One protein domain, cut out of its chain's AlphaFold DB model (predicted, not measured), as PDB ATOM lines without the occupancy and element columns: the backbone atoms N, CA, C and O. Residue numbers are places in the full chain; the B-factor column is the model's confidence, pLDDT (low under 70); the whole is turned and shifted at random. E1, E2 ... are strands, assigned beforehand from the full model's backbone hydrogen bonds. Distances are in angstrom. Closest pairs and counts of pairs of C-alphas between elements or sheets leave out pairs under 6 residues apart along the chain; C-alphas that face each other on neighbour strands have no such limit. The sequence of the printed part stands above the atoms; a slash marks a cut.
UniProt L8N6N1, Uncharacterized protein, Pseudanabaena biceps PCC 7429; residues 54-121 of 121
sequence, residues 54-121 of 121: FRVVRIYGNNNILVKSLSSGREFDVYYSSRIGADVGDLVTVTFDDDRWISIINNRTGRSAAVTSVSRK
ATOM      1  N   PHE A  54      13.132   2.152  -8.005       96.00
ATOM      2  CA  PHE A  54      14.566   2.133  -8.254       96.00
ATOM      3  C   PHE A  54      15.205   0.897  -7.622       96.00
ATOM      4  O   PHE A  54      14.737   0.378  -6.609       96.00
ATOM      5  N   ARG A  55      16.306   0.430  -8.208       97.81
ATOM      6  CA  ARG A  55      17.152  -0.616  -7.629       97.81
ATOM      7  C   ARG A  55      18.330   0.013  -6.906       97.81
ATOM      8  O   ARG A  55      19.020   0.849  -7.481       97.81
ATOM      9  N   VAL A  56      18.610  -0.434  -5.688       97.94
ATOM     10  CA  VAL A  56      19.814  -0.032  -4.954       97.94
ATOM     11  C   VAL A  56      21.036  -0.657  -5.622       97.94
ATOM     12  O   VAL A  56      21.141  -1.878  -5.728       97.94
ATOM     13  N   VAL A  57      21.967   0.178  -6.073       98.19
ATOM     14  CA  VAL A  57      23.207  -0.247  -6.745       98.19
ATOM     15  C   VAL A  57      24.399  -0.179  -5.797       98.19
ATOM     16  O   VAL A  57      25.322  -0.985  -5.890       98.19
ATOM     17  N   ARG A  58      24.387   0.775  -4.865       97.81
ATOM     18  CA  ARG A  58      25.444   0.944  -3.866       97.81
ATOM     19  C   ARG A  58      24.870   1.544  -2.594       97.81
ATOM     20  O   ARG A  58      23.943   2.343  -2.647       97.81
ATOM     21  N   ILE A  59      25.467   1.191  -1.463       96.44
ATOM     22  CA  ILE A  59      25.190   1.808  -0.168       96.44
ATOM     23  C   ILE A  59      26.432   2.558   0.276       96.44
ATOM     24  O   ILE A  59      27.545   2.033   0.198       96.44
ATOM     25  N   TYR A  60      26.229   3.780   0.743       92.94
ATOM     26  CA  TYR A  60      27.251   4.579   1.395       92.94
ATOM     27  C   TYR A  60      26.956   4.676   2.901       92.94
ATOM     28  O   TYR A  60      25.944   4.184   3.406       92.94
ATOM     29  N   GLY A  61      27.857   5.316   3.646       86.06
ATOM     30  CA  GLY A  61      27.587   5.696   5.033       86.06
ATOM     31  C   GLY A  61      26.545   6.818   5.137       86.06
ATOM     32  O   GLY A  61      26.194   7.448   4.145       86.06
ATOM     33  N   ASN A  62      26.091   7.104   6.360       89.25
ATOM     34  CA  ASN A  62      25.262   8.276   6.686       89.25
ATOM     35  C   ASN A  62      23.943   8.396   5.899       89.25
ATOM     36  O   ASN A  62      23.598   9.482   5.447       89.25
ATOM     37  N   ASN A  63      23.186   7.298   5.779       94.31
ATOM     38  CA  ASN A  63      21.875   7.280   5.113       94.31
ATOM     39  C   ASN A  63      21.931   7.819   3.670       94.31
ATOM     40  O   ASN A  63      21.134   8.669   3.276       94.31
ATOM     41  N   ASN A  64      22.901   7.322   2.905       96.62
ATOM     42  CA  ASN A  64      23.068   7.624   1.492       96.62
ATOM     43  C   ASN A  64      23.163   6.314   0.698       96.62
ATOM     44  O   ASN A  64      23.875   5.386   1.092       96.62
ATOM     45  N   ILE A  65      22.452   6.244  -0.422       97.81
ATOM     46  CA  ILE A  65      22.504   5.136  -1.376       97.81
ATOM     47  C   ILE A  65      22.577   5.657  -2.813       97.81
ATOM     48  O   ILE A  65      22.024   6.703  -3.136       97.81
ATOM     49  N   LEU A  66      23.197   4.871  -3.690       97.62
ATOM     50  CA  LEU A  66      23.072   5.024  -5.136       97.62
ATOM     51  C   LEU A  66      21.938   4.126  -5.615       97.62
ATOM     52  O   LEU A  66      21.969   2.910  -5.384       97.62
ATOM     53  N   VAL A  67      20.978   4.699  -6.325       97.00
ATOM     54  CA  VAL A  67      19.869   3.961  -6.926       97.00
ATOM     55  C   VAL A  67      19.873   4.116  -8.435       97.00
ATOM     56  O   VAL A  67      20.300   5.138  -8.960       97.00
ATOM     57  N   LYS A  68      19.373   3.100  -9.133       95.94
ATOM     58  CA  LYS A  68      19.196   3.100 -10.580       95.94
ATOM     59  C   LYS A  68      17.730   2.927 -10.921       95.94
ATOM     60  O   LYS A  68      17.102   1.971 -10.462       95.94
ATOM     61  N   SER A  69      17.195   3.836 -11.725       93.12
ATOM     62  CA  SER A  69      15.832   3.726 -12.229       93.12
ATOM     63  C   SER A  69      15.683   2.464 -13.073       93.12
ATOM     64  O   SER A  69      16.526   2.172 -13.926       93.12
ATOM     65  N   LEU A  70      14.596   1.726 -12.850       89.00
ATOM     66  CA  LEU A  70      14.266   0.561 -13.668       89.00
ATOM     67  C   LEU A  70      13.718   0.944 -15.049       89.00
ATOM     68  O   LEU A  70      13.887   0.171 -15.987       89.00
ATOM     69  N   SER A  71      13.081   2.111 -15.180       86.31
ATOM     70  CA  SER A  71      12.494   2.587 -16.439       86.31
ATOM     71  C   SER A  71      13.518   3.268 -17.337       86.31
ATOM     72  O   SER A  71      13.582   2.976 -18.527       86.31
ATOM     73  N   SER A  72      14.335   4.163 -16.779       87.56
ATOM     74  CA  SER A  72      15.267   4.986 -17.561       87.56
ATOM     75  C   SER A  72      16.719   4.519 -17.486       87.56
ATOM     76  O   SER A  72      17.555   4.980 -18.263       87.56
ATOM     77  N   GLY A  73      17.055   3.642 -16.536       89.56
ATOM     78  CA  GLY A  73      18.433   3.217 -16.290       89.56
ATOM     79  C   GLY A  73      19.338   4.310 -15.711       89.56
ATOM     80  O   GLY A  73      20.540   4.084 -15.586       89.56
ATOM     81  N   ARG A  74      18.799   5.480 -15.358       91.19
ATOM     82  CA  ARG A  74      19.558   6.596 -14.775       91.19
ATOM     83  C   ARG A  74      19.915   6.327 -13.324       91.19
ATOM     84  O   ARG A  74      19.148   5.677 -12.616       91.19
ATOM     85  N   GLU A  75      21.056   6.853 -12.894       94.25
ATOM     86  CA  GLU A  75      21.553   6.695 -11.530       94.25
ATOM     87  C   GLU A  75      21.457   7.998 -10.733       94.25
ATOM     88  O   GLU A  75      21.679   9.094 -11.256       94.25
ATOM     89  N   PHE A  76      21.124   7.857  -9.453       94.62
ATOM     90  CA  PHE A  76      20.929   8.963  -8.526       94.62
ATOM     91  C   PHE A  76      21.535   8.612  -7.170       94.62
ATOM     92  O   PHE A  76      21.263   7.537  -6.629       94.62
ATOM     93  N   ASP A  77      22.333   9.515  -6.611       95.56
ATOM     94  CA  ASP A  77      22.728   9.462  -5.206       95.56
ATOM     95  C   ASP A  77      21.613  10.109  -4.373       95.56
ATOM     96  O   ASP A  77      21.172  11.226  -4.659       95.56
ATOM     97  N   VAL A  78      21.129   9.390  -3.362       96.06
ATOM     98  CA  VAL A  78      19.947   9.751  -2.572       96.06
ATOM     99  C   VAL A  78      20.313   9.762  -1.097       96.06
ATOM    100  O   VAL A  78      20.658   8.727  -0.526       96.06
ATOM    101  N   TYR A  79      20.174  10.927  -0.473       96.62
ATOM    102  CA  TYR A  79      20.324  11.128   0.964       96.62
ATOM    103  C   TYR A  79      18.953  11.142   1.633       96.62
ATOM    104  O   TYR A  79      17.999  11.729   1.115       96.62
ATOM    105  N   TYR A  80      18.849  10.511   2.798       97.06
ATOM    106  CA  TYR A  80      17.585  10.385   3.517       97.06
ATOM    107  C   TYR A  80      17.765  10.461   5.039       97.06
ATOM    108  O   TYR A  80      18.852  10.285   5.587       97.06
ATOM    109  N   SER A  81      16.687  10.778   5.755       97.38
ATOM    110  CA  SER A  81      16.762  11.201   7.159       97.38
ATOM    111  C   SER A  81      17.020  10.071   8.165       97.38
ATOM    112  O   SER A  81      17.567  10.321   9.238       97.38
ATOM    113  N   SER A  82      16.669   8.821   7.845       96.88
ATOM    114  CA  SER A  82      16.764   7.690   8.783       96.88
ATOM    115  C   SER A  82      16.994   6.344   8.100       96.88
ATOM    116  O   SER A  82      16.621   6.141   6.953       96.88
ATOM    117  N   ARG A  83      17.553   5.363   8.817       95.88
ATOM    118  CA  ARG A  83      17.833   4.030   8.253       95.88
ATOM    119  C   ARG A  83      16.560   3.312   7.780       95.88
ATOM    120  O   ARG A  83      15.719   2.944   8.597       95.88
ATOM    121  N   ILE A  84      16.509   2.996   6.484       97.31
ATOM    122  CA  ILE A  84      15.464   2.161   5.857       97.31
ATOM    123  C   ILE A  84      15.849   0.672   5.752       97.31
ATOM    124  O   ILE A  84      15.044  -0.159   5.341       97.31
ATOM    125  N   GLY A  85      17.081   0.317   6.138       96.25
ATOM    126  CA  GLY A  85      17.599  -1.050   6.025       96.25
ATOM    127  C   GLY A  85      17.718  -1.511   4.572       96.25
ATOM    128  O   GLY A  85      17.235  -2.585   4.250       96.25
ATOM    129  N   ALA A  86      18.255  -0.662   3.693       96.50
ATOM    130  CA  ALA A  86      18.527  -1.011   2.300       96.50
ATOM    131  C   ALA A  86      19.753  -1.924   2.192       96.50
ATOM    132  O   ALA A  86      20.753  -1.658   2.854       96.50
ATOM    133  N   ASP A  87      19.666  -2.929   1.322       97.12
ATOM    134  CA  ASP A  87      20.774  -3.763   0.852       97.12
ATOM    135  C   ASP A  87      20.979  -3.575  -0.666       97.12
ATOM    136  O   ASP A  87      20.059  -3.188  -1.391       97.12
ATOM    137  N   VAL A  88      22.192  -3.821  -1.175       98.06
ATOM    138  CA  VAL A  88      22.449  -3.751  -2.625       98.06
ATOM    139  C   VAL A  88      21.586  -4.789  -3.341       98.06
ATOM    140  O   VAL A  88      21.575  -5.962  -2.977       98.06
ATOM    141  N   GLY A  89      20.880  -4.353  -4.382       97.44
ATOM    142  CA  GLY A  89      19.925  -5.165  -5.125       97.44
ATOM    143  C   GLY A  89      18.475  -5.020  -4.660       97.44
ATOM    144  O   GLY A  89      17.597  -5.389  -5.445       97.44
ATOM    145  N   ASP A  90      18.212  -4.444  -3.480       97.94
ATOM    146  CA  ASP A  90      16.850  -4.154  -3.019       97.94
ATOM    147  C   ASP A  90      16.133  -3.190  -3.978       97.94
ATOM    148  O   ASP A  90      16.752  -2.372  -4.669       97.94
ATOM    149  N   LEU A  91      14.803  -3.280  -3.993       97.62
ATOM    150  CA  LEU A  91      13.947  -2.297  -4.643       97.62
ATOM    151  C   LEU A  91      13.469  -1.276  -3.622       97.62
ATOM    152  O   LEU A  91      12.992  -1.624  -2.540       97.62
ATOM    153  N   VAL A  92      13.564  -0.014  -4.007       97.06
ATOM    154  CA  VAL A  92      13.040   1.109  -3.247       97.06
ATOM    155  C   VAL A  92      11.999   1.832  -4.080       97.06
ATOM    156  O   VAL A  92      12.146   1.958  -5.299       97.06
ATOM    157  N   THR A  93      10.960   2.309  -3.410       95.38
ATOM    158  CA  THR A  93       9.950   3.172  -4.017       95.38
ATOM    159  C   THR A  93      10.110   4.582  -3.474       95.38
ATOM    160  O   THR A  93      10.349   4.775  -2.282       95.38
ATOM    161  N   VAL A  94       9.997   5.567  -4.349       93.56
ATOM    162  CA  VAL A  94      10.111   6.985  -4.035       93.56
ATOM    163  C   VAL A  94       8.768   7.640  -4.294       93.56
ATOM    164  O   VAL A  94       8.163   7.439  -5.346       93.56
ATOM    165  N   THR A  95       8.323   8.431  -3.327       91.06
ATOM    166  CA  THR A  95       7.157   9.302  -3.470       91.06
ATOM    167  C   THR A  95       7.628  10.674  -3.924       91.06
ATOM    168  O   THR A  95       8.558  11.231  -3.330       91.06
ATOM    169  N   PHE A  96       6.961  11.219  -4.937       88.75
ATOM    170  CA  PHE A  96       7.225  12.551  -5.467       88.75
ATOM    171  C   PHE A  96       6.088  13.519  -5.149       88.75
ATOM    172  O   PHE A  96       4.939  13.100  -5.030       88.75
ATOM    173  N   ASP A  97       6.428  14.799  -5.052       84.88
ATOM    174  CA  ASP A  97       5.496  15.930  -4.983       84.88
ATOM    175  C   ASP A  97       6.090  17.080  -5.804       84.88
ATOM    176  O   ASP A  97       7.217  17.492  -5.527       84.88
ATOM    177  N   ASP A  98       5.393  17.529  -6.851       84.31
ATOM    178  CA  ASP A  98       5.860  18.552  -7.804       84.31
ATOM    179  C   ASP A  98       7.348  18.396  -8.201       84.31
ATOM    180  O   ASP A  98       8.181  19.278  -7.977       84.31
ATOM    181  N   ASP A  99       7.699  17.224  -8.741       77.31
ATOM    182  CA  ASP A  99       9.055  16.823  -9.169       77.31
ATOM    183  C   ASP A  99      10.114  16.709  -8.057       77.31
ATOM    184  O   ASP A  99      11.284  16.398  -8.317       77.31
ATOM    185  N   ARG A 100       9.731  16.897  -6.792       84.94
ATOM    186  CA  ARG A 100      10.616  16.734  -5.635       84.94
ATOM    187  C   ARG A 100      10.497  15.336  -5.064       84.94
ATOM    188  O   ARG A 100       9.406  14.811  -4.886       84.94
ATOM    189  N   TRP A 101      11.636  14.748  -4.715       92.00
ATOM    190  CA  TRP A 101      11.675  13.489  -3.976       92.00
ATOM    191  C   TRP A 101      11.320  13.777  -2.518       92.00
ATOM    192  O   TRP A 101      12.041  14.516  -1.848       92.00
ATOM    193  N   ILE A 102      10.231  13.196  -2.023       93.56
ATOM    194  CA  ILE A 102       9.725  13.466  -0.669       93.56
ATOM    195  C   ILE A 102      10.120  12.363   0.298       93.56
ATOM    196  O   ILE A 102      10.635  12.619   1.386       93.56
ATOM    197  N   SER A 103       9.895  11.115  -0.093       95.50
ATOM    198  CA  SER A 103      10.175   9.969   0.760       95.50
ATOM    199  C   SER A 103      10.655   8.786  -0.044       95.50
ATOM    200  O   SER A 103      10.290   8.624  -1.204       95.50
ATOM    201  N   ILE A 104      11.418   7.930   0.616       96.38
ATOM    202  CA  ILE A 104      11.896   6.666   0.090       96.38
ATOM    203  C   ILE A 104      11.474   5.547   1.037       96.38
ATOM    204  O   ILE A 104      11.616   5.675   2.253       96.38
ATOM    205  N   ILE A 105      10.963   4.451   0.489       97.12
ATOM    206  CA  ILE A 105      10.628   3.227   1.218       97.12
ATOM    207  C   ILE A 105      11.413   2.060   0.632       97.12
ATOM    208  O   ILE A 105      11.496   1.910  -0.584       97.12
ATOM    209  N   ASN A 106      11.998   1.224   1.491       97.81
ATOM    210  CA  ASN A 106      12.516  -0.068   1.049       97.81
ATOM    211  C   ASN A 106      11.359  -1.066   0.974       97.81
ATOM    212  O   ASN A 106      10.742  -1.383   1.992       97.81
ATOM    213  N   ASN A 107      11.098  -1.599  -0.218       96.31
ATOM    214  CA  ASN A 107       9.974  -2.496  -0.464       96.31
ATOM    215  C   ASN A 107      10.103  -3.823   0.303       96.31
ATOM    216  O   ASN A 107       9.092  -4.452   0.601       96.31
ATOM    217  N   ARG A 108      11.326  -4.250   0.650       97.75
ATOM    218  CA  ARG A 108      11.575  -5.474   1.425       97.75
ATOM    219  C   ARG A 108      11.287  -5.293   2.912       97.75
ATOM    220  O   ARG A 108      10.720  -6.182   3.536       97.75
ATOM    221  N   THR A 109      11.724  -4.180   3.499       97.31
ATOM    222  CA  THR A 109      11.607  -3.955   4.951       97.31
ATOM    223  C   THR A 109      10.347  -3.182   5.333       97.31
ATOM    224  O   THR A 109       9.992  -3.150   6.509       97.31
ATOM    225  N   GLY A 110       9.706  -2.509   4.373       95.94
ATOM    226  CA  GLY A 110       8.595  -1.586   4.604       95.94
ATOM    227  C   GLY A 110       8.991  -0.308   5.353       95.94
ATOM    228  O   GLY A 110       8.130   0.509   5.668       95.94
ATOM    229  N   ARG A 111      10.279  -0.112   5.665       97.50
ATOM    230  CA  ARG A 111      10.750   1.074   6.389       97.50
ATOM    231  C   ARG A 111      10.939   2.227   5.417       97.50
ATOM    232  O   ARG A 111      11.547   2.051   4.359       97.50
ATOM    233  N   SER A 112      10.470   3.404   5.812       96.75
ATOM    234  CA  SER A 112      10.575   4.628   5.028       96.75
ATOM    235  C   SER A 112      11.377   5.713   5.737       96.75
ATOM    236  O   SER A 112      11.606   5.667   6.949       96.75
ATOM    237  N   ALA A 113      11.842   6.679   4.955       97.81
ATOM    238  CA  ALA A 113      12.509   7.882   5.421       97.81
ATOM    239  C   ALA A 113      12.175   9.055   4.497       97.81
ATOM    240  O   ALA A 113      11.862   8.858   3.321       97.81
ATOM    241  N   ALA A 114      12.274  10.276   5.023       97.25
ATOM    242  CA  ALA A 114      12.199  11.472   4.194       97.25
ATOM    243  C   ALA A 114      13.484  11.595   3.369       97.25
ATOM    244  O   ALA A 114      14.581  11.380   3.895       97.25
ATOM    245  N   VAL A 115      13.352  11.940   2.092       95.81
ATOM    246  CA  VAL A 115      14.493  12.267   1.236       95.81
ATOM    247  C   VAL A 115      14.937  13.689   1.566       95.81
ATOM    248  O   VAL A 115      14.117  14.595   1.679       95.81
ATOM    249  N   THR A 116      16.234  13.880   1.776       95.56
ATOM    250  CA  THR A 116      16.809  15.175   2.169       95.56
ATOM    251  C   THR A 116      17.580  15.835   1.038       95.56
ATOM    252  O   THR A 116      17.648  17.060   0.979       95.56
ATOM    253  N   SER A 117      18.169  15.043   0.141       91.81
ATOM    254  CA  SER A 117      18.871  15.539  -1.039       91.81
ATOM    255  C   SER A 117      19.001  14.440  -2.084       91.81
ATOM    256  O   SER A 117      19.115  13.260  -1.742       91.81
ATOM    257  N   VAL A 118      19.010  14.834  -3.355       92.94
ATOM    258  CA  VAL A 118      19.217  13.941  -4.496       92.94
ATOM    259  C   VAL A 118      20.136  14.622  -5.493       92.94
ATOM    260  O   VAL A 118      19.946  15.793  -5.822       92.94
ATOM    261  N   SER A 119      21.103  13.876  -6.010       90.69
ATOM    262  CA  SER A 119      21.945  14.312  -7.120       90.69
ATOM    263  C   SER A 119      21.986  13.250  -8.205       90.69
ATOM    264  O   SER A 119      22.080  12.056  -7.924       90.69
ATOM    265  N   ARG A 120      21.940  13.690  -9.463       87.56
ATOM    266  CA  ARG A 120      22.227  12.817 -10.599       87.56
ATOM    267  C   ARG A 120      23.725  12.505 -10.638       87.56
ATOM    268  O   ARG A 120      24.536  13.397 -10.388       87.56
ATOM    269  N   LYS A 121      24.047  11.264 -10.993       82.06
ATOM    270  CA  LYS A 121      25.411  10.814 -11.264       82.06
ATOM    271  C   LYS A 121      25.785  10.907 -12.741       82.06
ATOM    272  O   LYS A 121      24.872  10.777 -13.590       82.06
TER     273      LYS A 121
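This is residues 54 to 121 of the 121 residues of an uncharacterized protein of Pseudanabaena biceps PCC 7429 (UniProt L8N6N1). Six strands form a small closed barrel with a rounded outline. Two three-strand meanders, E1 E2 E3 and E4 E5 E6, each strand the antiparallel neighbour of the one before, are joined by residues 81 to 90. The printed part has 68 residues, six named strands, E1 to E6 along the chain, and no named helix: the class is all strand. Round the ring run E1, E2, E3, E6, E5, E4 and back to E1, antiparallel throughout. It is compact, with a radius of gyration of the C-alphas of 10.5 A and spans of 24 by 22 by 20 A.

Start at E1, residues 54 to 59, and E2, residues 64 to 69, a hairpin with N 55 and O 68 2.8 A apart. E3, residues 75 to 80, forms a hairpin with E2; see N 67 and O 76, 2.9 A. Next in the ring is E6, residues 112 to 120, with N 77 and O 119 at 2.9 A. E6 bends by 71 degrees at residue 116 and pairs staggered: residues 112 to 114 with E5, residues 100 to 106, and 115 to 120 with E3. Look for N 104 and O 113, 2.9 A. E4, residues 91 to 97, pairs with E5 through N 95 and O 103, 2.9 A, and closes the ring on E1 through N 54 and O 92, 2.9 A. E1 E2 E3 E4 and E3 E4 E5 E6 are Greek keys, a meander of three strands plus one, the first the antiparallel neighbour of the fourth. E3 and E4 are apart.

Find C-alpha 54 at (14.566, 2.133, -8.254), where E1 begins. E4 spans 20.1 A, E5 18.2 A and E6 21.1 A, ending at C-alpha 120, (22.227, 12.817, -10.599).

The C-alphas farthest apart, of Gly 61 and Asp 98, are 28.3 A apart. The printed part has no cut and no long link. Its mean pLDDT is 94.0, and no printed residue is under 70.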